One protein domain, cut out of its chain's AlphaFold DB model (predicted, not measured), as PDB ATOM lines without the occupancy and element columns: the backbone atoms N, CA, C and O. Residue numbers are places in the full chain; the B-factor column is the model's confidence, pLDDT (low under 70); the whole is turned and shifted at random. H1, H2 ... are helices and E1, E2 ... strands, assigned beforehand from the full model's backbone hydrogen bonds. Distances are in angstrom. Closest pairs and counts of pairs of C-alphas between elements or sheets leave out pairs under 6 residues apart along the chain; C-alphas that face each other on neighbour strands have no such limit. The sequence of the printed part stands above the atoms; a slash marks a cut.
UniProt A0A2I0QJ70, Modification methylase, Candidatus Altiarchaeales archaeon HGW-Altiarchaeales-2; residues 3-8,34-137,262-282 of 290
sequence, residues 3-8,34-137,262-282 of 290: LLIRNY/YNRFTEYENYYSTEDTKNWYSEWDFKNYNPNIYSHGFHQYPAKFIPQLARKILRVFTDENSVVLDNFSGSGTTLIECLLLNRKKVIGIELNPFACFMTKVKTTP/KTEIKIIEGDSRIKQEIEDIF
ATOM      1  N   LEU A   3     124.665 103.830 109.527       52.78
ATOM      2  CA  LEU A   3     124.521 104.676 108.348       52.78
ATOM      3  C   LEU A   3     125.629 104.323 107.349       52.78
ATOM      4  O   LEU A   3     126.813 104.320 107.690       52.78
ATOM      5  N   LEU A   4     125.234 104.008 106.116       54.03
ATOM      6  CA  LEU A   4     126.132 103.600 105.038       54.03
ATOM      7  C   LEU A   4     126.077 104.650 103.935       54.03
ATOM      8  O   LEU A   4     125.026 104.842 103.326       54.03
ATOM      9  N   ILE A   5     127.197 105.326 103.679       51.88
ATOM     10  CA  ILE A   5     127.275 106.342 102.627       51.88
ATOM     11  C   ILE A   5     128.155 105.798 101.505       51.88
ATOM     12  O   ILE A   5     129.379 105.707 101.621       51.88
ATOM     13  N   ARG A   6     127.497 105.426 100.404       45.00
ATOM     14  CA  ARG A   6     128.128 105.195  99.102       45.00
ATOM     15  C   ARG A   6     128.252 106.540  98.393       45.00
ATOM     16  O   ARG A   6     127.287 107.301  98.392       45.00
ATOM     17  N   ASN A   7     129.391 106.809  97.756       42.19
ATOM     18  CA  ASN A   7     129.565 107.982  96.893       42.19
ATOM     19  C   ASN A   7     128.629 107.887  95.671       42.19
ATOM     20  O   ASN A   7     129.035 107.464  94.592       42.19
ATOM     21  N   TYR A   8     127.370 108.285  95.828       38.56
ATOM     22  CA  TYR A   8     126.562 108.779  94.720       38.56
ATOM     23  C   TYR A   8     126.849 110.274  94.568       38.56
ATOM     24  O   TYR A   8     127.072 110.952  95.569       38.56
ATOM     25  N   TYR A  34     125.668  90.511  95.412       71.81
ATOM     26  CA  TYR A  34     125.839  89.305  96.237       71.81
ATOM     27  C   TYR A  34     127.076  88.473  95.836       71.81
ATOM     28  O   TYR A  34     127.855  88.079  96.710       71.81
ATOM     29  N   ASN A  35     127.339  88.353  94.529       68.12
ATOM     30  CA  ASN A  35     128.481  87.627  93.954       68.12
ATOM     31  C   ASN A  35     129.838  88.340  94.079       68.12
ATOM     32  O   ASN A  35     130.864  87.741  93.776       68.12
ATOM     33  N   ARG A  36     129.893  89.607  94.523       67.44
ATOM     34  CA  ARG A  36     131.135  90.411  94.491       67.44
ATOM     35  C   ARG A  36     132.254  89.924  95.411       67.44
ATOM     36  O   ARG A  36     133.367  90.426  95.312       67.44
ATOM     37  N   PHE A  37     131.979  88.990  96.316       62.41
ATOM     38  CA  PHE A  37     133.009  88.457  97.199       62.41
ATOM     39  C   PHE A  37     132.847  86.943  97.317       62.41
ATOM     40  O   PHE A  37     132.141  86.417  98.183       62.41
ATOM     41  N   THR A  38     133.458  86.236  96.379       52.31
ATOM     42  CA  THR A  38     133.593  84.786  96.440       52.31
ATOM     43  C   THR A  38     134.594  84.442  97.539       52.31
ATOM     44  O   THR A  38     135.723  84.920  97.524       52.31
ATOM     45  N   GLU A  39     134.113  83.656  98.501       56.84
ATOM     46  CA  GLU A  39     134.887  82.915  99.502       56.84
ATOM     47  C   GLU A  39     135.695  83.734 100.515       56.84
ATOM     48  O   GLU A  39     136.834  84.144 100.309       56.84
ATOM     49  N   TYR A  40     135.104  83.880 101.702       64.69
ATOM     50  CA  TYR A  40     135.856  84.162 102.915       64.69
ATOM     51  C   TYR A  40     135.565  83.052 103.912       64.69
ATOM     52  O   TYR A  40     134.432  82.912 104.375       64.69
ATOM     53  N   GLU A  41     136.603  82.296 104.258       67.88
ATOM     54  CA  GLU A  41     136.576  81.353 105.370       67.88
ATOM     55  C   GLU A  41     135.942  82.036 106.596       67.88
ATOM     56  O   GLU A  41     136.329  83.153 106.972       67.88
ATOM     57  N   ASN A  42     134.949  81.366 107.190       79.94
ATOM     58  CA  ASN A  42     134.118  81.804 108.320       79.94
ATOM     59  C   ASN A  42     132.917  82.728 108.035       79.94
ATOM     60  O   ASN A  42     132.173  83.026 108.975       79.94
ATOM     61  N   TYR A  43     132.680  83.175 106.797       84.50
ATOM     62  CA  TYR A  43     131.537  84.041 106.477       84.50
ATOM     63  C   TYR A  43     130.510  83.372 105.571       84.50
ATOM     64  O   TYR A  43     130.835  82.531 104.741       84.50
ATOM     65  N   TYR A  44     129.262  83.817 105.716       81.31
ATOM     66  CA  TYR A  44     128.156  83.413 104.864       81.31
ATOM     67  C   TYR A  44     128.421  83.762 103.394       81.31
ATOM     68  O   TYR A  44     128.651  84.929 103.046       81.31
ATOM     69  N   SER A  45     128.369  82.741 102.542       76.56
ATOM     70  CA  SER A  45     128.267  82.853 101.092       76.56
ATOM     71  C   SER A  45     126.835  82.538 100.667       76.56
ATOM     72  O   SER A  45     126.115  81.797 101.331       76.56
ATOM     73  N   THR A  46     126.395  83.151  99.575       75.12
ATOM     74  CA  THR A  46     125.045  82.956  99.056       75.12
ATOM     75  C   THR A  46     125.118  82.659  97.571       75.12
ATOM     76  O   THR A  46     125.876  83.308  96.853       75.12
ATOM     77  N   GLU A  47     124.364  81.656  97.137       73.25
ATOM     78  CA  GLU A  47     124.325  81.207  95.739       73.25
ATOM     79  C   GLU A  47     123.354  82.045  94.902       73.25
ATOM     80  O   GLU A  47     123.546  82.230  93.700       73.25
ATOM     81  N   ASP A  48     122.326  82.603  95.546       78.50
ATOM     82  CA  ASP A  48     121.311  83.417  94.899       78.50
ATOM     83  C   ASP A  48     120.729  84.480  95.845       78.50
ATOM     84  O   ASP A  48     120.950  84.505  97.060       78.50
ATOM     85  N   THR A  49     119.943  85.389  95.277       80.12
ATOM     86  CA  THR A  49     119.267  86.444  96.036       80.12
ATOM     87  C   THR A  49     118.272  85.899  97.055       80.12
ATOM     88  O   THR A  49     118.076  86.520  98.096       80.12
ATOM     89  N   LYS A  50     117.620  84.764  96.780       82.06
ATOM     90  CA  LYS A  50     116.582  84.197  97.651       82.06
ATOM     91  C   LYS A  50     117.196  83.716  98.966       82.06
ATOM     92  O   LYS A  50     116.684  84.064 100.028       82.06
ATOM     93  N   ASN A  51     118.316  83.007  98.885       82.06
ATOM     94  CA  ASN A  51     119.117  82.576 100.022       82.06
ATOM     95  C   ASN A  51     119.635  83.782 100.811       82.06
ATOM     96  O   ASN A  51     119.569  83.795 102.041       82.06
ATOM     97  N   TRP A  52     120.064  84.847 100.125       86.00
ATOM     98  CA  TRP A  52     120.436  86.084 100.806       86.00
ATOM     99  C   TRP A  52     119.263  86.662 101.608       86.00
ATOM    100  O   TRP A  52     119.470  87.127 102.722       86.00
ATOM    101  N   TYR A  53     118.028  86.632 101.104       84.62
ATOM    102  CA  TYR A  53     116.876  87.153 101.849       84.62
ATOM    103  C   TYR A  53     116.455  86.285 103.039       84.62
ATOM    104  O   TYR A  53     115.896  86.837 103.987       84.62
ATOM    105  N   SER A  54     116.714  84.976 103.022       87.38
ATOM    106  CA  SER A  54     116.250  84.055 104.066       87.38
ATOM    107  C   SER A  54     117.183  83.951 105.277       87.38
ATOM    108  O   SER A  54     116.696  83.750 106.387       87.38
ATOM    109  N   GLU A  55     118.496  84.116 105.106       88.56
ATOM    110  CA  GLU A  55     119.468  83.886 106.187       88.56
ATOM    111  C   GLU A  55     119.733  85.141 107.036       88.56
ATOM    112  O   GLU A  55     120.467  86.036 106.617       88.56
ATOM    113  N   TRP A  56     119.175  85.218 108.244       90.19
ATOM    114  CA  TRP A  56     119.417  86.327 109.185       90.19
ATOM    115  C   TRP A  56     119.769  85.870 110.601       90.19
ATOM    116  O   TRP A  56     120.079  86.720 111.439       90.19
ATOM    117  N   ASP A  57     119.731  84.563 110.872       88.06
ATOM    118  CA  ASP A  57     119.975  84.022 112.209       88.06
ATOM    119  C   ASP A  57     121.407  83.501 112.381       88.06
ATOM    120  O   ASP A  57     121.939  83.559 113.490       88.06
ATOM    121  N   PHE A  58     122.050  83.076 111.287       90.75
ATOM    122  CA  PHE A  58     123.419  82.570 111.251       90.75
ATOM    123  C   PHE A  58     123.703  81.517 112.336       90.75
ATOM    124  O   PHE A  58     124.822  81.451 112.851       90.75
ATOM    125  N   LYS A  59     122.718  80.674 112.684       88.69
ATOM    126  CA  LYS A  59     122.802  79.710 113.806       88.69
ATOM    127  C   LYS A  59     124.035  78.809 113.779       88.69
ATOM    128  O   LYS A  59     124.551  78.446 114.831       88.69
ATOM    129  N   ASN A  60     124.499  78.454 112.583       89.88
ATOM    130  CA  ASN A  60     125.610  77.525 112.381       89.88
ATOM    131  C   ASN A  60     126.977  78.221 112.256       89.88
ATOM    132  O   ASN A  60     127.975  77.560 111.973       89.88
ATOM    133  N   TYR A  61     127.046  79.542 112.439       91.44
ATOM    134  CA  TYR A  61     128.284  80.306 112.302       91.44
ATOM    135  C   TYR A  61     128.922  80.609 113.655       91.44
ATOM    136  O   TYR A  61     128.254  80.919 114.640       91.44
ATOM    137  N   ASN A  62     130.255  80.576 113.687       93.00
ATOM    138  CA  ASN A  62     131.021  80.973 114.860       93.00
ATOM    139  C   ASN A  62     131.113  82.513 114.946       93.00
ATOM    140  O   ASN A  62     131.692  83.131 114.046       93.00
ATOM    141  N   PRO A  63     130.624  83.152 116.027       92.75
ATOM    142  CA  PRO A  63     130.759  84.595 116.214       92.75
ATOM    143  C   PRO A  63     132.162  85.023 116.684       92.75
ATOM    144  O   PRO A  63     132.511  86.198 116.599       92.75
ATOM    145  N   ASN A  64     132.972  84.095 117.201       94.56
ATOM    146  CA  ASN A  64     134.272  84.368 117.818       94.56
ATOM    147  C   ASN A  64     135.426  84.142 116.830       94.56
ATOM    148  O   ASN A  64     136.338  83.359 117.094       94.56
ATOM    149  N   ILE A  65     135.361  84.816 115.686       94.69
ATOM    150  CA  ILE A  65     136.373  84.758 114.622       94.69
ATOM    151  C   ILE A  65     137.252  86.006 114.657       94.69
ATOM    152  O   ILE A  65     136.774  87.083 115.019       94.69
ATOM    153  N   TYR A  66     138.523  85.886 114.265       96.56
ATOM    154  CA  TYR A  66     139.463  87.016 114.263       96.56
ATOM    155  C   TYR A  66     139.442  87.789 115.605       96.56
ATOM    156  O   TYR A  66     139.215  87.212 116.672       96.56
ATOM    157  N   SER A  67     139.617  89.114 115.582       97.25
ATOM    158  CA  SER A  67     139.593  89.941 116.793       97.25
ATOM    159  C   SER A  67     138.219  90.056 117.474       97.25
ATOM    160  O   SER A  67     138.145  90.453 118.644       97.25
ATOM    161  N   HIS A  68     137.115  89.635 116.833       97.38
ATOM    162  CA  HIS A  68     135.793  89.599 117.481       97.38
ATOM    163  C   HIS A  68     135.816  88.739 118.746       97.38
ATOM    164  O   HIS A  68     135.242  89.135 119.769       97.38
ATOM    165  N   GLY A  69     136.560  87.629 118.692       96.88
ATOM    166  CA  GLY A  69     136.693  86.635 119.755       96.88
ATOM    167  C   GLY A  69     137.617  87.010 120.920       96.88
ATOM    168  O   GLY A  69     137.729  86.217 121.851       96.88
ATOM    169  N   PHE A  70     138.259  88.190 120.926       97.75
ATOM    170  CA  PHE A  70     139.189  88.552 122.012       97.75
ATOM    171  C   PHE A  70     138.524  88.677 123.385       97.75
ATOM    172  O   PHE A  70     139.162  88.397 124.396       97.75
ATOM    173  N   HIS A  71     137.274  89.155 123.416       96.31
ATOM    174  CA  HIS A  71     136.525  89.405 124.649       96.31
ATOM    175  C   HIS A  71     135.014  89.495 124.378       96.31
ATOM    176  O   HIS A  71     134.566  90.128 123.404       96.31
ATOM    177  N   GLN A  72     134.216  88.917 125.276       90.81
ATOM    178  CA  GLN A  72     132.751  88.971 125.227       90.81
ATOM    179  C   GLN A  72     132.209  90.345 125.648       90.81
ATOM    180  O   GLN A  72     132.781  91.037 126.480       90.81
ATOM    181  N   TYR A  73     131.102  90.764 125.049       90.56
ATOM    182  CA  TYR A  73     130.360  91.976 125.418       90.56
ATOM    183  C   TYR A  73     128.877  91.678 125.143       90.56
ATOM    184  O   TYR A  73     128.591  90.942 124.194       90.56
ATOM    185  N   PRO A  74     127.946  92.115 125.998       86.31
ATOM    186  CA  PRO A  74     126.538  91.770 125.849       86.31
ATOM    187  C   PRO A  74     125.936  92.336 124.555       86.31
ATOM    188  O   PRO A  74     126.433  93.313 124.003       86.31
ATOM    189  N   ALA A  75     124.842  91.711 124.106       83.81
ATOM    190  CA  ALA A  75     123.954  92.212 123.052       83.81
ATOM    191  C   ALA A  75     124.640  92.609 121.725       83.81
ATOM    192  O   ALA A  75     124.227  93.558 121.061       83.81
ATOM    193  N   LYS A  76     125.680  91.878 121.313       85.31
ATOM    194  CA  LYS A  76     126.305  92.064 119.997       85.31
ATOM    195  C   LYS A  76     125.543  91.327 118.906       85.31
ATOM    196  O   LYS A  76     125.090  90.205 119.123       85.31
ATOM    197  N   PHE A  77     125.533  91.896 117.704       90.12
ATOM    198  CA  PHE A  77     125.271  91.107 116.506       90.12
ATOM    199  C   PHE A  77     126.497  90.271 116.113       90.12
ATOM    200  O   PHE A  77     127.648  90.646 116.357       90.12
ATOM    201  N   ILE A  78     126.218  89.133 115.483       94.06
ATOM    202  CA  ILE A  78     127.206  88.211 114.925       94.06
ATOM    203  C   ILE A  78     127.951  88.868 113.736       94.06
ATOM    204  O   ILE A  78     127.302  89.533 112.920       94.06
ATOM    205  N   PRO A  79     129.287  88.717 113.591       94.88
ATOM    206  CA  PRO A  79     130.056  89.363 112.516       94.88
ATOM    207  C   PRO A  79     129.525  89.086 111.107       94.88
ATOM    208  O   PRO A  79     129.538  89.962 110.245       94.88
ATOM    209  N   GLN A  80     128.989  87.889 110.883       94.00
ATOM    210  CA  GLN A  80     128.428  87.438 109.615       94.00
ATOM    211  C   GLN A  80     127.240  88.298 109.164       94.00
ATOM    212  O   GLN A  80     127.128  88.599 107.973       94.00
ATOM    213  N   LEU A  81     126.422  88.785 110.104       93.81
ATOM    214  CA  LEU A  81     125.338  89.721 109.808       93.81
ATOM    215  C   LEU A  81     125.888  91.056 109.288       93.81
ATOM    216  O   LEU A  81     125.453  91.545 108.243       93.81
ATOM    217  N   ALA A  82     126.880  91.626 109.975       93.81
ATOM    218  CA  ALA A  82     127.504  92.872 109.538       93.81
ATOM    219  C   ALA A  82     128.222  92.713 108.194       93.81
ATOM    220  O   ALA A  82     128.022  93.536 107.300       93.81
ATOM    221  N   ARG A  83     128.975  91.622 108.002       92.81
ATOM    222  CA  ARG A  83     129.613  91.284 106.721       92.81
ATOM    223  C   ARG A  83     128.598  91.248 105.584       92.81
ATOM    224  O   ARG A  83     128.848  91.837 104.531       92.81
ATOM    225  N   LYS A  84     127.466  90.567 105.791       90.25
ATOM    226  CA  LYS A  84     126.394  90.426 104.797       90.25
ATOM    227  C   LYS A  84     125.856  91.788 104.355       90.25
ATOM    228  O   LYS A  84     125.717  92.022 103.155       90.25
ATOM    229  N   ILE A  85     125.591  92.687 105.302       91.06
ATOM    230  CA  ILE A  85     125.083  94.038 105.027       91.06
ATOM    231  C   ILE A  85     126.162  94.886 104.338       91.06
ATOM    232  O   ILE A  85     125.933  95.432 103.256       91.06
ATOM    233  N   LEU A  86     127.363  94.965 104.916       91.75
ATOM    234  CA  LEU A  86     128.447  95.810 104.408       91.75
ATOM    235  C   LEU A  86     128.839  95.436 102.976       91.75
ATOM    236  O   LEU A  86     129.062  96.319 102.153       91.75
ATOM    237  N   ARG A  87     128.882  94.149 102.627       88.50
ATOM    238  CA  ARG A  87     129.201  93.713 101.258       88.50
ATOM    239  C   ARG A  87     128.219  94.231 100.203       88.50
ATOM    240  O   ARG A  87     128.635  94.523  99.088       88.50
ATOM    241  N   VAL A  88     126.936  94.332 100.537       86.12
ATOM    242  CA  VAL A  88     125.895  94.739  99.579       86.12
ATOM    243  C   VAL A  88     125.831  96.258  99.439       86.12
ATOM    244  O   VAL A  88     125.737  96.792  98.329       86.12
ATOM    245  N   PHE A  89     125.893  96.959 100.570       87.88
ATOM    246  CA  PHE A  89     125.575  98.385 100.636       87.88
ATOM    247  C   PHE A  89     126.804  99.301 100.672       87.88
ATOM    248  O   PHE A  89     126.643 100.515 100.610       87.88
ATOM    249  N   THR A  90     128.019  98.746 100.725       89.81
ATOM    250  CA  THR A  90     129.272  99.519 100.714       89.81
ATOM    251  C   THR A  90     130.302  98.934  99.753       89.81
ATOM    252  O   THR A  90     130.211  97.788  99.316       89.81
ATOM    253  N   ASP A  91     131.318  99.730  99.463       88.88
ATOM    254  CA  ASP A  91     132.525  99.392  98.715       88.88
ATOM    255  C   ASP A  91     133.755 100.003  99.404       88.88
ATOM    256  O   ASP A  91     133.637 100.698 100.410       88.88
ATOM    257  N   GLU A  92     134.946  99.737  98.878       90.62
ATOM    258  CA  GLU A  92     136.219 100.217  99.435       90.62
ATOM    259  C   GLU A  92     136.295 101.741  99.626       90.62
ATOM    260  O   GLU A  92     137.030 102.202 100.490       90.62
ATOM    261  N   ASN A  93     135.497 102.533  98.904       90.25
ATOM    262  CA  ASN A  93     135.499 103.995  99.002       90.25
ATOM    263  C   ASN A  93     134.476 104.544 100.006       90.25
ATOM    264  O   ASN A  93     134.428 105.753 100.244       90.25
ATOM    265  N   SER A  94     133.652 103.671 100.582       89.62
ATOM    266  CA  SER A  94     132.541 104.055 101.448       89.62
ATOM    267  C   SER A  94     133.001 104.518 102.831       89.62
ATOM    268  O   SER A  94     133.969 103.999 103.397       89.62
ATOM    269  N   VAL A  95     132.242 105.463 103.393       92.62
ATOM    270  CA  VAL A  95     132.346 105.884 104.796       92.62
ATOM    271  C   VAL A  95     131.179 105.276 105.567       92.62
ATOM    272  O   VAL A  95     130.022 105.376 105.148       92.62
ATOM    273  N   VAL A  96     131.485 104.622 106.685       94.06
ATOM    274  CA  VAL A  96     130.506 103.921 107.523       94.06
ATOM    275  C   VAL A  96     130.437 104.570 108.897       94.06
ATOM    276  O   VAL A  96     131.466 104.820 109.517       94.06
ATOM    277  N   LEU A  97     129.226 104.814 109.389       94.50
ATOM    278  CA  LEU A  97     128.985 105.319 110.737       94.50
ATOM    279  C   LEU A  97     128.124 104.323 111.515       94.50
ATOM    280  O   LEU A  97     127.029 103.962 111.082       94.50
ATOM    281  N   ASP A  98     128.605 103.915 112.682       94.94
ATOM    282  CA  ASP A  98     127.852 103.133 113.654       94.94
ATOM    283  C   ASP A  98     127.644 103.945 114.935       94.94
ATOM    284  O   ASP A  98     128.558 104.124 115.739       94.94
ATOM    285  N   ASN A  99     126.418 104.434 115.122       92.44
ATOM    286  CA  ASN A  99     126.054 105.279 116.261       92.44
ATOM    287  C   ASN A  99     125.935 104.511 117.589       92.44
ATOM    288  O   ASN A  99     125.744 105.141 118.620       92.44
ATOM    289  N   PHE A 100     125.966 103.177 117.578       93.19
ATOM    290  CA  PHE A 100     125.902 102.352 118.792       93.19
ATOM    291  C   PHE A 100     126.877 101.191 118.639       93.19
ATOM    292  O   PHE A 100     126.493 100.020 118.595       93.19
ATOM    293  N   SER A 101     128.150 101.548 118.474       94.19
ATOM    294  CA  SER A 101     129.169 100.624 117.982       94.19
ATOM    295  C   SER A 101     129.500  99.482 118.948       94.19
ATOM    296  O   SER A 101     130.064  98.466 118.520       94.19
ATOM    297  N   GLY A 102     129.128  99.590 120.231       95.31
ATOM    298  CA  GLY A 102     129.371  98.560 121.231       95.31
ATOM    299  C   GLY A 102     130.851  98.195 121.291       95.31
ATOM    300  O   GLY A 102     131.724  99.056 121.334       95.31
ATOM    301  N   SER A 103     131.161  96.894 121.255       95.69
ATOM    302  CA  SER A 103     132.557  96.433 121.195       95.69
ATOM    303  C   SER A 103     133.140  96.373 119.772       95.69
ATOM    304  O   SER A 103     134.081  95.608 119.546       95.69
ATOM    305  N   GLY A 104     132.534  97.067 118.807       96.75
ATOM    306  CA  GLY A 104     133.183  97.410 117.547       96.75
ATOM    307  C   GLY A 104     133.000  96.449 116.380       96.75
ATOM    308  O   GLY A 104     133.807  96.495 115.455       96.75
ATOM    309  N   THR A 105     131.973  95.590 116.373       97.56
ATOM    310  CA  THR A 105     131.793  94.594 115.298       97.56
ATOM    311  C   THR A 105     131.756  95.253 113.909       97.56
ATOM    312  O   THR A 105     132.462  94.799 113.013       97.56
ATOM    313  N   THR A 106     131.031  96.367 113.729       98.00
ATOM    314  CA  THR A 106     131.008  97.115 112.453       98.00
ATOM    315  C   THR A 106     132.392  97.626 112.049       98.00
ATOM    316  O   THR A 106     132.753  97.547 110.876       98.00
ATOM    317  N   LEU A 107     133.181  98.122 113.007       98.25
ATOM    318  CA  LEU A 107     134.501  98.704 112.753       98.25
ATOM    319  C   LEU A 107     135.497  97.626 112.318       98.25
ATOM    320  O   LEU A 107     136.201  97.805 111.326       98.25
ATOM    321  N   ILE A 108     135.497  96.482 113.009       98.19
ATOM    322  CA  ILE A 108     136.328  95.321 112.667       98.19
ATOM    323  C   ILE A 108     135.973  94.811 111.263       98.19
ATOM    324  O   ILE A 108     136.864  94.560 110.452       98.19
ATOM    325  N   GLU A 109     134.681  94.704 110.940       97.25
ATOM    326  CA  GLU A 109     134.244  94.243 109.619       97.25
ATOM    327  C   GLU A 109     134.585  95.233 108.500       97.25
ATOM    328  O   GLU A 109     134.991  94.807 107.419       97.25
ATOM    329  N   CYS A 110     134.478  96.543 108.744       97.38
ATOM    330  CA  CYS A 110     134.908  97.564 107.786       97.38
ATOM    331  C   CYS A 110     136.415  97.499 107.523       97.38
ATOM    332  O   CYS A 110     136.827  97.592 106.367       97.38
ATOM    333  N   LEU A 111     137.217  97.278 108.568       97.75
ATOM    334  CA  LEU A 111     138.665  97.107 108.462       97.75
ATOM    335  C   LEU A 111     139.034  95.853 107.655       97.75
ATOM    336  O   LEU A 111     139.867  95.926 106.750       97.75
ATOM    337  N   LEU A 112     138.372  94.721 107.922       96.12
ATOM    338  CA  LEU A 112     138.539  93.465 107.173       96.12
ATOM    339  C   LEU A 112     138.079  93.556 105.712       96.12
ATOM    340  O   LEU A 112     138.515  92.764 104.880       96.12
ATOM    341  N   LEU A 113     137.163  94.472 105.410       94.25
ATOM    342  CA  LEU A 113     136.672  94.751 104.063       94.25
ATOM    343  C   LEU A 113     137.411  95.919 103.388       94.25
ATOM    344  O   LEU A 113     137.018  96.310 102.286       94.25
ATOM    345  N   ASN A 114     138.432  96.489 104.039       95.75
ATOM    346  CA  ASN A 114     139.196  97.640 103.558       95.75
ATOM    347  C   ASN A 114     138.295  98.804 103.095       95.75
ATOM    348  O   ASN A 114     138.421  99.319 101.986       95.75
ATOM    349  N   ARG A 115     137.309  99.178 103.919       94.88
ATOM    350  CA  ARG A 115     136.472 100.366 103.670       94.88
ATOM    351  C   ARG A 115     137.273 101.628 103.939       94.88
ATOM    352  O   ARG A 115     138.092 101.621 104.849       94.88
ATOM    353  N   LYS A 116     137.031 102.709 103.201       94.81
ATOM    354  CA  LYS A 116     137.809 103.951 103.306       94.81
ATOM    355  C   LYS A 116     137.879 104.452 104.742       94.81
ATOM    356  O   LYS A 116     138.961 104.757 105.235       94.81
ATOM    357  N   LYS A 117     136.723 104.531 105.402       95.75
ATOM    358  CA  LYS A 117     136.629 105.035 106.769       95.75
ATOM    359  C   LYS A 117     135.454 104.433 107.516       95.75
ATOM    360  O   LYS A 117     134.378 104.246 106.947       95.75
ATOM    361  N   VAL A 118     135.644 104.193 108.805       96.38
ATOM    362  CA  VAL A 118     134.572 103.810 109.720       96.38
ATOM    363  C   VAL A 118     134.642 104.620 111.010       96.38
ATOM    364  O   VAL A 118     135.715 104.837 111.572       96.38
ATOM    365  N   ILE A 119     133.481 105.073 111.472       96.00
ATOM    366  CA  ILE A 119     133.310 105.839 112.702       96.00
ATOM    367  C   ILE A 119     132.380 105.053 113.623       96.00
ATOM    368  O   ILE A 119     131.271 104.702 113.222       96.00
ATOM    369  N   GLY A 120     132.822 104.780 114.845       96.06
ATOM    370  CA  GLY A 120     131.990 104.209 115.900       96.06
ATOM    371  C   GLY A 120     131.777 105.216 117.016       96.06
ATOM    372  O   GLY A 120     132.755 105.756 117.528       96.06
ATOM    373  N   ILE A 121     130.523 105.446 117.398       95.69
ATOM    374  CA  ILE A 121     130.169 106.189 118.611       95.69
ATOM    375  C   ILE A 121     129.682 105.177 119.646       95.69
ATOM    376  O   ILE A 121     128.928 104.253 119.318       95.69
ATOM    377  N   GLU A 122     130.156 105.302 120.877       95.56
ATOM    378  CA  GLU A 122     129.757 104.444 121.987       95.56
ATOM    379  C   GLU A 122     129.902 105.190 123.314       95.56
ATOM    380  O   GLU A 122     130.880 105.894 123.540       95.56
ATOM    381  N   LEU A 123     128.929 105.020 124.206       95.69
ATOM    382  CA  LEU A 123     128.912 105.698 125.499       95.69
ATOM    383  C   LEU A 123     129.809 104.991 126.523       95.69
ATOM    384  O   LEU A 123     130.350 105.624 127.424       95.69
ATOM    385  N   ASN A 124     129.933 103.666 126.432       95.50
ATOM    386  CA  ASN A 124     130.686 102.879 127.394       95.50
ATOM    387  C   ASN A 124     132.206 102.950 127.112       95.50
ATOM    388  O   ASN A 124     132.662 102.392 126.105       95.50
ATOM    389  N   PRO A 125     133.024 103.513 128.026       96.94
ATOM    390  CA  PRO A 125     134.473 103.637 127.833       96.94
ATOM    391  C   PRO A 125     135.171 102.282 127.673       96.94
ATOM    392  O   PRO A 125     136.099 102.132 126.878       96.94
ATOM    393  N   PHE A 126     134.704 101.241 128.371       96.94
ATOM    394  CA  PHE A 126     135.274  99.900 128.232       96.94
ATOM    395  C   PHE A 126     134.974  99.297 126.853       96.94
ATOM    396  O   PHE A 126     135.803  98.580 126.294       96.94
ATOM    397  N   ALA A 127     133.811  99.601 126.276       97.06
ATOM    398  CA  ALA A 127     133.459  99.174 124.926       97.06
ATOM    399  C   ALA A 127     134.290  99.909 123.859       97.06
ATOM    400  O   ALA A 127     134.792  99.260 122.938       97.06
ATOM    401  N   CYS A 128     134.556 101.204 124.051       97.94
ATOM    402  CA  CYS A 128     135.518 101.963 123.244       97.94
ATOM    403  C   CYS A 128     136.934 101.372 123.337       97.94
ATOM    404  O   CYS A 128     137.571 101.121 122.311       97.94
ATOM    405  N   PHE A 129     137.400 101.060 124.552       98.62
ATOM    406  CA  PHE A 129     138.685 100.397 124.793       98.62
ATOM    407  C   PHE A 129     138.779  99.041 124.077       98.62
ATOM    408  O   PHE A 129     139.744  98.785 123.354       98.62
ATOM    409  N   MET A 130     137.752  98.193 124.207       98.25
ATOM    410  CA  MET A 130     137.669  96.924 123.481       98.25
ATOM    411  C   MET A 130     137.749  97.134 121.971       98.25
ATOM    412  O   MET A 130     138.499  96.428 121.301       98.25
ATOM    413  N   THR A 131     136.990  98.091 121.438       98.25
ATOM    414  CA  THR A 131     136.983  98.404 120.008       98.25
ATOM    415  C   THR A 131     138.370  98.828 119.538       98.25
ATOM    416  O   THR A 131     138.850  98.294 118.539       98.25
ATOM    417  N   LYS A 132     139.064  99.693 120.289       98.56
ATOM    418  CA  LYS A 132     140.438 100.119 119.983       98.56
ATOM    419  C   LYS A 132     141.385  98.923 119.896       98.56
ATOM    420  O   LYS A 132     142.054  98.748 118.883       98.56
ATOM    421  N   VAL A 133     141.392  98.049 120.903       98.69
ATOM    422  CA  VAL A 133     142.264  96.860 120.908       98.69
ATOM    423  C   VAL A 133     141.920  95.904 119.763       98.69
ATOM    424  O   VAL A 133     142.810  95.422 119.070       98.69
ATOM    425  N   LYS A 134     140.631  95.643 119.518       98.50
ATOM    426  CA  LYS A 134     140.184  94.709 118.471       98.50
ATOM    427  C   LYS A 134     140.407  95.219 117.048       98.50
ATOM    428  O   LYS A 134     140.414  94.418 116.115       98.50
ATOM    429  N   THR A 135     140.563  96.526 116.873       98.44
ATOM    430  CA  THR A 135     140.824  97.158 115.573       98.44
ATOM    431  C   THR A 135     142.291  97.525 115.363       98.44
ATOM    432  O   THR A 135     142.640  98.004 114.290       98.44
ATOM    433  N   THR A 136     143.161  97.257 116.341       98.31
ATOM    434  CA  THR A 136     144.602  97.509 116.237       98.31
ATOM    435  C   THR A 136     145.323  96.212 115.861       98.31
ATOM    436  O   THR A 136     145.488  95.347 116.723       98.31
ATOM    437  N   PRO A 137     145.738  96.022 114.595       97.88
ATOM    438  CA  PRO A 137     146.542  94.866 114.220       97.88
ATOM    439  C   PRO A 137     147.929  94.955 114.859       97.88
ATOM    440  O   PRO A 137     148.611  95.971 114.747       97.88
ATOM    441  N   LYS A 262     143.812  99.975 104.540       96.25
ATOM    442  CA  LYS A 262     143.967 101.433 104.614       96.25
ATOM    443  C   LYS A 262     142.772 102.098 105.295       96.25
ATOM    444  O   LYS A 262     142.623 103.314 105.206       96.25
ATOM    445  N   THR A 263     141.904 101.308 105.924       97.31
ATOM    446  CA  THR A 263     140.721 101.817 106.614       97.31
ATOM    447  C   THR A 263     141.111 102.796 107.709       97.31
ATOM    448  O   THR A 263     141.790 102.435 108.667       97.31
ATOM    449  N   GLU A 264     140.612 104.024 107.604       97.00
ATOM    450  CA  GLU A 264     140.682 104.990 108.691       97.00
ATOM    451  C   GLU A 264     139.613 104.652 109.742       97.00
ATOM    452  O   GLU A 264     138.427 104.523 109.427       97.00
ATOM    453  N   ILE A 265     140.017 104.507 111.002       96.81
ATOM    454  CA  ILE A 265     139.120 104.156 112.107       96.81
ATOM    455  C   ILE A 265     139.043 105.332 113.075       96.81
ATOM    456  O   ILE A 265     140.059 105.751 113.624       96.81
ATOM    457  N   LYS A 266     137.829 105.831 113.328       96.12
ATOM    458  CA  LYS A 266     137.553 106.833 114.368       96.12
ATOM    459  C   LYS A 266     136.623 106.226 115.417       96.12
ATOM    460  O   LYS A 266     135.527 105.779 115.095       96.12
ATOM    461  N   ILE A 267     137.057 106.217 116.671       96.56
ATOM    462  CA  ILE A 267     136.248 105.780 117.815       96.56
ATOM    463  C   ILE A 267     135.955 107.022 118.647       96.56
ATOM    464  O   ILE A 267     136.878 107.763 118.982       96.56
ATOM    465  N   ILE A 268     134.684 107.259 118.946       95.50
ATOM    466  CA  ILE A 268     134.216 108.402 119.724       95.50
ATOM    467  C   ILE A 268     133.526 107.859 120.971       95.50
ATOM    468  O   ILE A 268     132.483 107.212 120.874       95.50
ATOM    469  N   GLU A 269     134.115 108.130 122.134       95.69
ATOM    470  CA  GLU A 269     133.436 107.935 123.412       95.69
ATOM    471  C   GLU A 269     132.437 109.079 123.595       95.69
ATOM    472  O   GLU A 269     132.832 110.227 123.803       95.69
ATOM    473  N   GLY A 270     131.146 108.798 123.439       93.31
ATOM    474  CA  GLY A 270     130.143 109.853 123.398       93.31
ATOM    475  C   GLY A 270     128.705 109.360 123.414       93.31
ATOM    476  O   GLY A 270     128.394 108.212 123.096       93.31
ATOM    477  N   ASP A 271     127.809 110.270 123.789       90.69
ATOM    478  CA  ASP A 271     126.368 110.058 123.726       90.69
ATOM    479  C   ASP A 271     125.844 110.425 122.335       90.69
ATOM    480  O   ASP A 271     125.814 111.596 121.957       90.69
ATOM    481  N   SER A 272     125.372 109.431 121.587       88.62
ATOM    482  CA  SER A 272     124.851 109.598 120.224       88.62
ATOM    483  C   SER A 272     123.593 110.469 120.122       88.62
ATOM    484  O   SER A 272     123.166 110.787 119.014       88.62
ATOM    485  N   ARG A 273     122.978 110.856 121.248       85.94
ATOM    486  CA  ARG A 273     121.898 111.860 121.295       85.94
ATOM    487  C   ARG A 273     122.427 113.291 121.191       85.94
ATOM    488  O   ARG A 273     121.657 114.204 120.906       85.94
ATOM    489  N   ILE A 274     123.719 113.487 121.442       88.00
ATOM    490  CA  ILE A 274     124.415 114.766 121.360       88.00
ATOM    491  C   ILE A 274     125.167 114.807 120.031       88.00
ATOM    492  O   ILE A 274     125.733 113.805 119.585       88.00
ATOM    493  N   LYS A 275     125.164 115.977 119.386       82.94
ATOM    494  CA  LYS A 275     125.909 116.211 118.149       82.94
ATOM    495  C   LYS A 275     127.394 115.902 118.376       82.94
ATOM    496  O   LYS A 275     127.997 116.431 119.302       82.94
ATOM    497  N   GLN A 276     127.958 115.056 117.519       83.12
ATOM    498  CA  GLN A 276     129.374 114.697 117.546       83.12
ATOM    499  C   GLN A 276     130.139 115.508 116.495       83.12
ATOM    500  O   GLN A 276     129.608 115.778 115.416       83.12
ATOM    501  N   GLU A 277     131.397 115.853 116.771       76.06
ATOM    502  CA  GLU A 277     132.290 116.543 115.828       76.06
ATOM    503  C   GLU A 277     132.788 115.571 114.737       76.06
ATOM    504  O   GLU A 277     133.911 115.048 114.749       76.06
ATOM    505  N   ILE A 278     131.891 115.247 113.805       75.31
ATOM    506  CA  ILE A 278     132.134 114.365 112.650       75.31
ATOM    507  C   ILE A 278     131.935 115.086 111.308       75.31
ATOM    508  O   ILE A 278     131.872 114.441 110.265       75.31
ATOM    509  N   GLU A 279     131.830 116.413 111.336       64.06
ATOM    510  CA  GLU A 279     131.374 117.250 110.218       64.06
ATOM    511  C   GLU A 279     132.439 117.404 109.125       64.06
ATOM    512  O   GLU A 279     132.113 117.285 107.948       64.06
ATOM    513  N   ASP A 280     133.718 117.498 109.502       54.28
ATOM    514  CA  ASP A 280     134.862 117.615 108.577       54.28
ATOM    515  C   ASP A 280     135.175 116.324 107.796       54.28
ATOM    516  O   ASP A 280     136.135 116.242 107.030       54.28
ATOM    517  N   ILE A 281     134.406 115.260 108.037       53.41
ATOM    518  CA  ILE A 281     134.650 113.928 107.475       53.41
ATOM    519  C   ILE A 281     133.888 113.729 106.162       53.41
ATOM    520  O   ILE A 281     134.267 112.896 105.330       53.41
ATOM    521  N   PHE A 282     132.828 114.505 105.964       51.19
ATOM    522  CA  PHE A 282     132.135 114.584 104.694       51.19
ATOM    523  C   PHE A 282     132.841 115.658 103.867       51.19
ATOM    524  O   PHE A 282     133.137 116.721 104.413       51.19
TER     525      PHE A 282
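What this domain is: This is residues 3 to 8, 34 to 137 and 262 to 282 of the 290 residues of the protein "Modification methylase" of Candidatus Altiarchaeales archaeon HGW-Altiarchaeales-2 (UniProt A0A2I0QJ70). A four-stranded sheet has two helices, H4 and H5, side by side over one face; H3 crosses H4 at a steep angle on its far side from H5, and short H2 packs on H4 and H5. Beyond H3, far from the sheet, lie H1 and the loop of residues 34 to 48, while the tail of residues 270 to 282 lies on the sheet's other side. The printed part has 131 residues, under half of them in named elements, in the order E1 H1 H2 H3 E2 H4 E3 H5 E4; the class is mixed, helices and strands. The mixed sheet runs E1 E2 E3 E4, and the whole is compact, with a radius of gyration of the C-alphas of 14.7 A and spans of 41 by 37 by 28 A.

Where its parts are: Find C-alpha 3 at (124.521, 104.676, 108.348), where E1, residues 3 to 5, begins. After the first cut come H1, residues 49 to 54, and H2, residues 66 to 70. H3, residues 79 to 89, begins at (130.056, 89.363, 112.516) and runs 15.6 A. Then read E2, residues 95 to 98, H4, residues 105 to 112, 10.6 A long, and E3, residues 117 to 122, 16.7 A long. H5, residues 125 to 135, measures 15.3 A. Past the second cut, E4, residues 264 to 269, runs 16.7 A to C-alpha 269 at (133.436, 107.935, 123.412).

How they stand to each other: Start at the sheet. E1 and E2 are antiparallel, with N 3 and O 97 at 2.8 A. E2 and E3 are parallel, with N 96 and O 117 at 2.9 A, as are E3 and E4, with N 268 and O 120 at 2.8 A. E2, H4 and E3 form a strand-helix-strand unit, two parallel neighbour strands with a helix between, its crossover right-handed. H4 and H5 on the same face make two layers, helices on one face of a sheet: H4 lies over E3 at a height of 8.9 A, H5 over E4 at 9.1 A. H4, the hub, touches H5 at a shallow tilt of 21 degrees, the closest C-alphas being Ile 108 and Thr 135, 5.7 A. It touches H3 at a steep tilt of 65 degrees, Pro 79 and Thr 105 being closest, their C-alphas 6.2 A apart. H2 touches H5, with C-alphas 67 and 134 closest at 5.1 A, and only just touches H4, with 3 pairs of C-alphas within 8 A. H1 and H3 are only just apart, 8.4 A at the closest. Every O i to N i+4 pair is within hydrogen-bond range in H1, H4 and H5, but 6 of 7 in H3 and 0 of 1 in H2, where 2 of 2 O i to N i+3 pairs are.

The domain as a whole: Look for the farthest C-alphas at Glu 47 and Ile 274, 42.2 A apart. Residues 9 to 33 and 138 to 261 are not printed; the C-alpha gaps are 19.5 A and 11.9 A. The link from H1 to H2 is long. Mean pLDDT of the printed part is 87.1; residues 3 to 8, 35 to 41 and 279 to 282 are under 70.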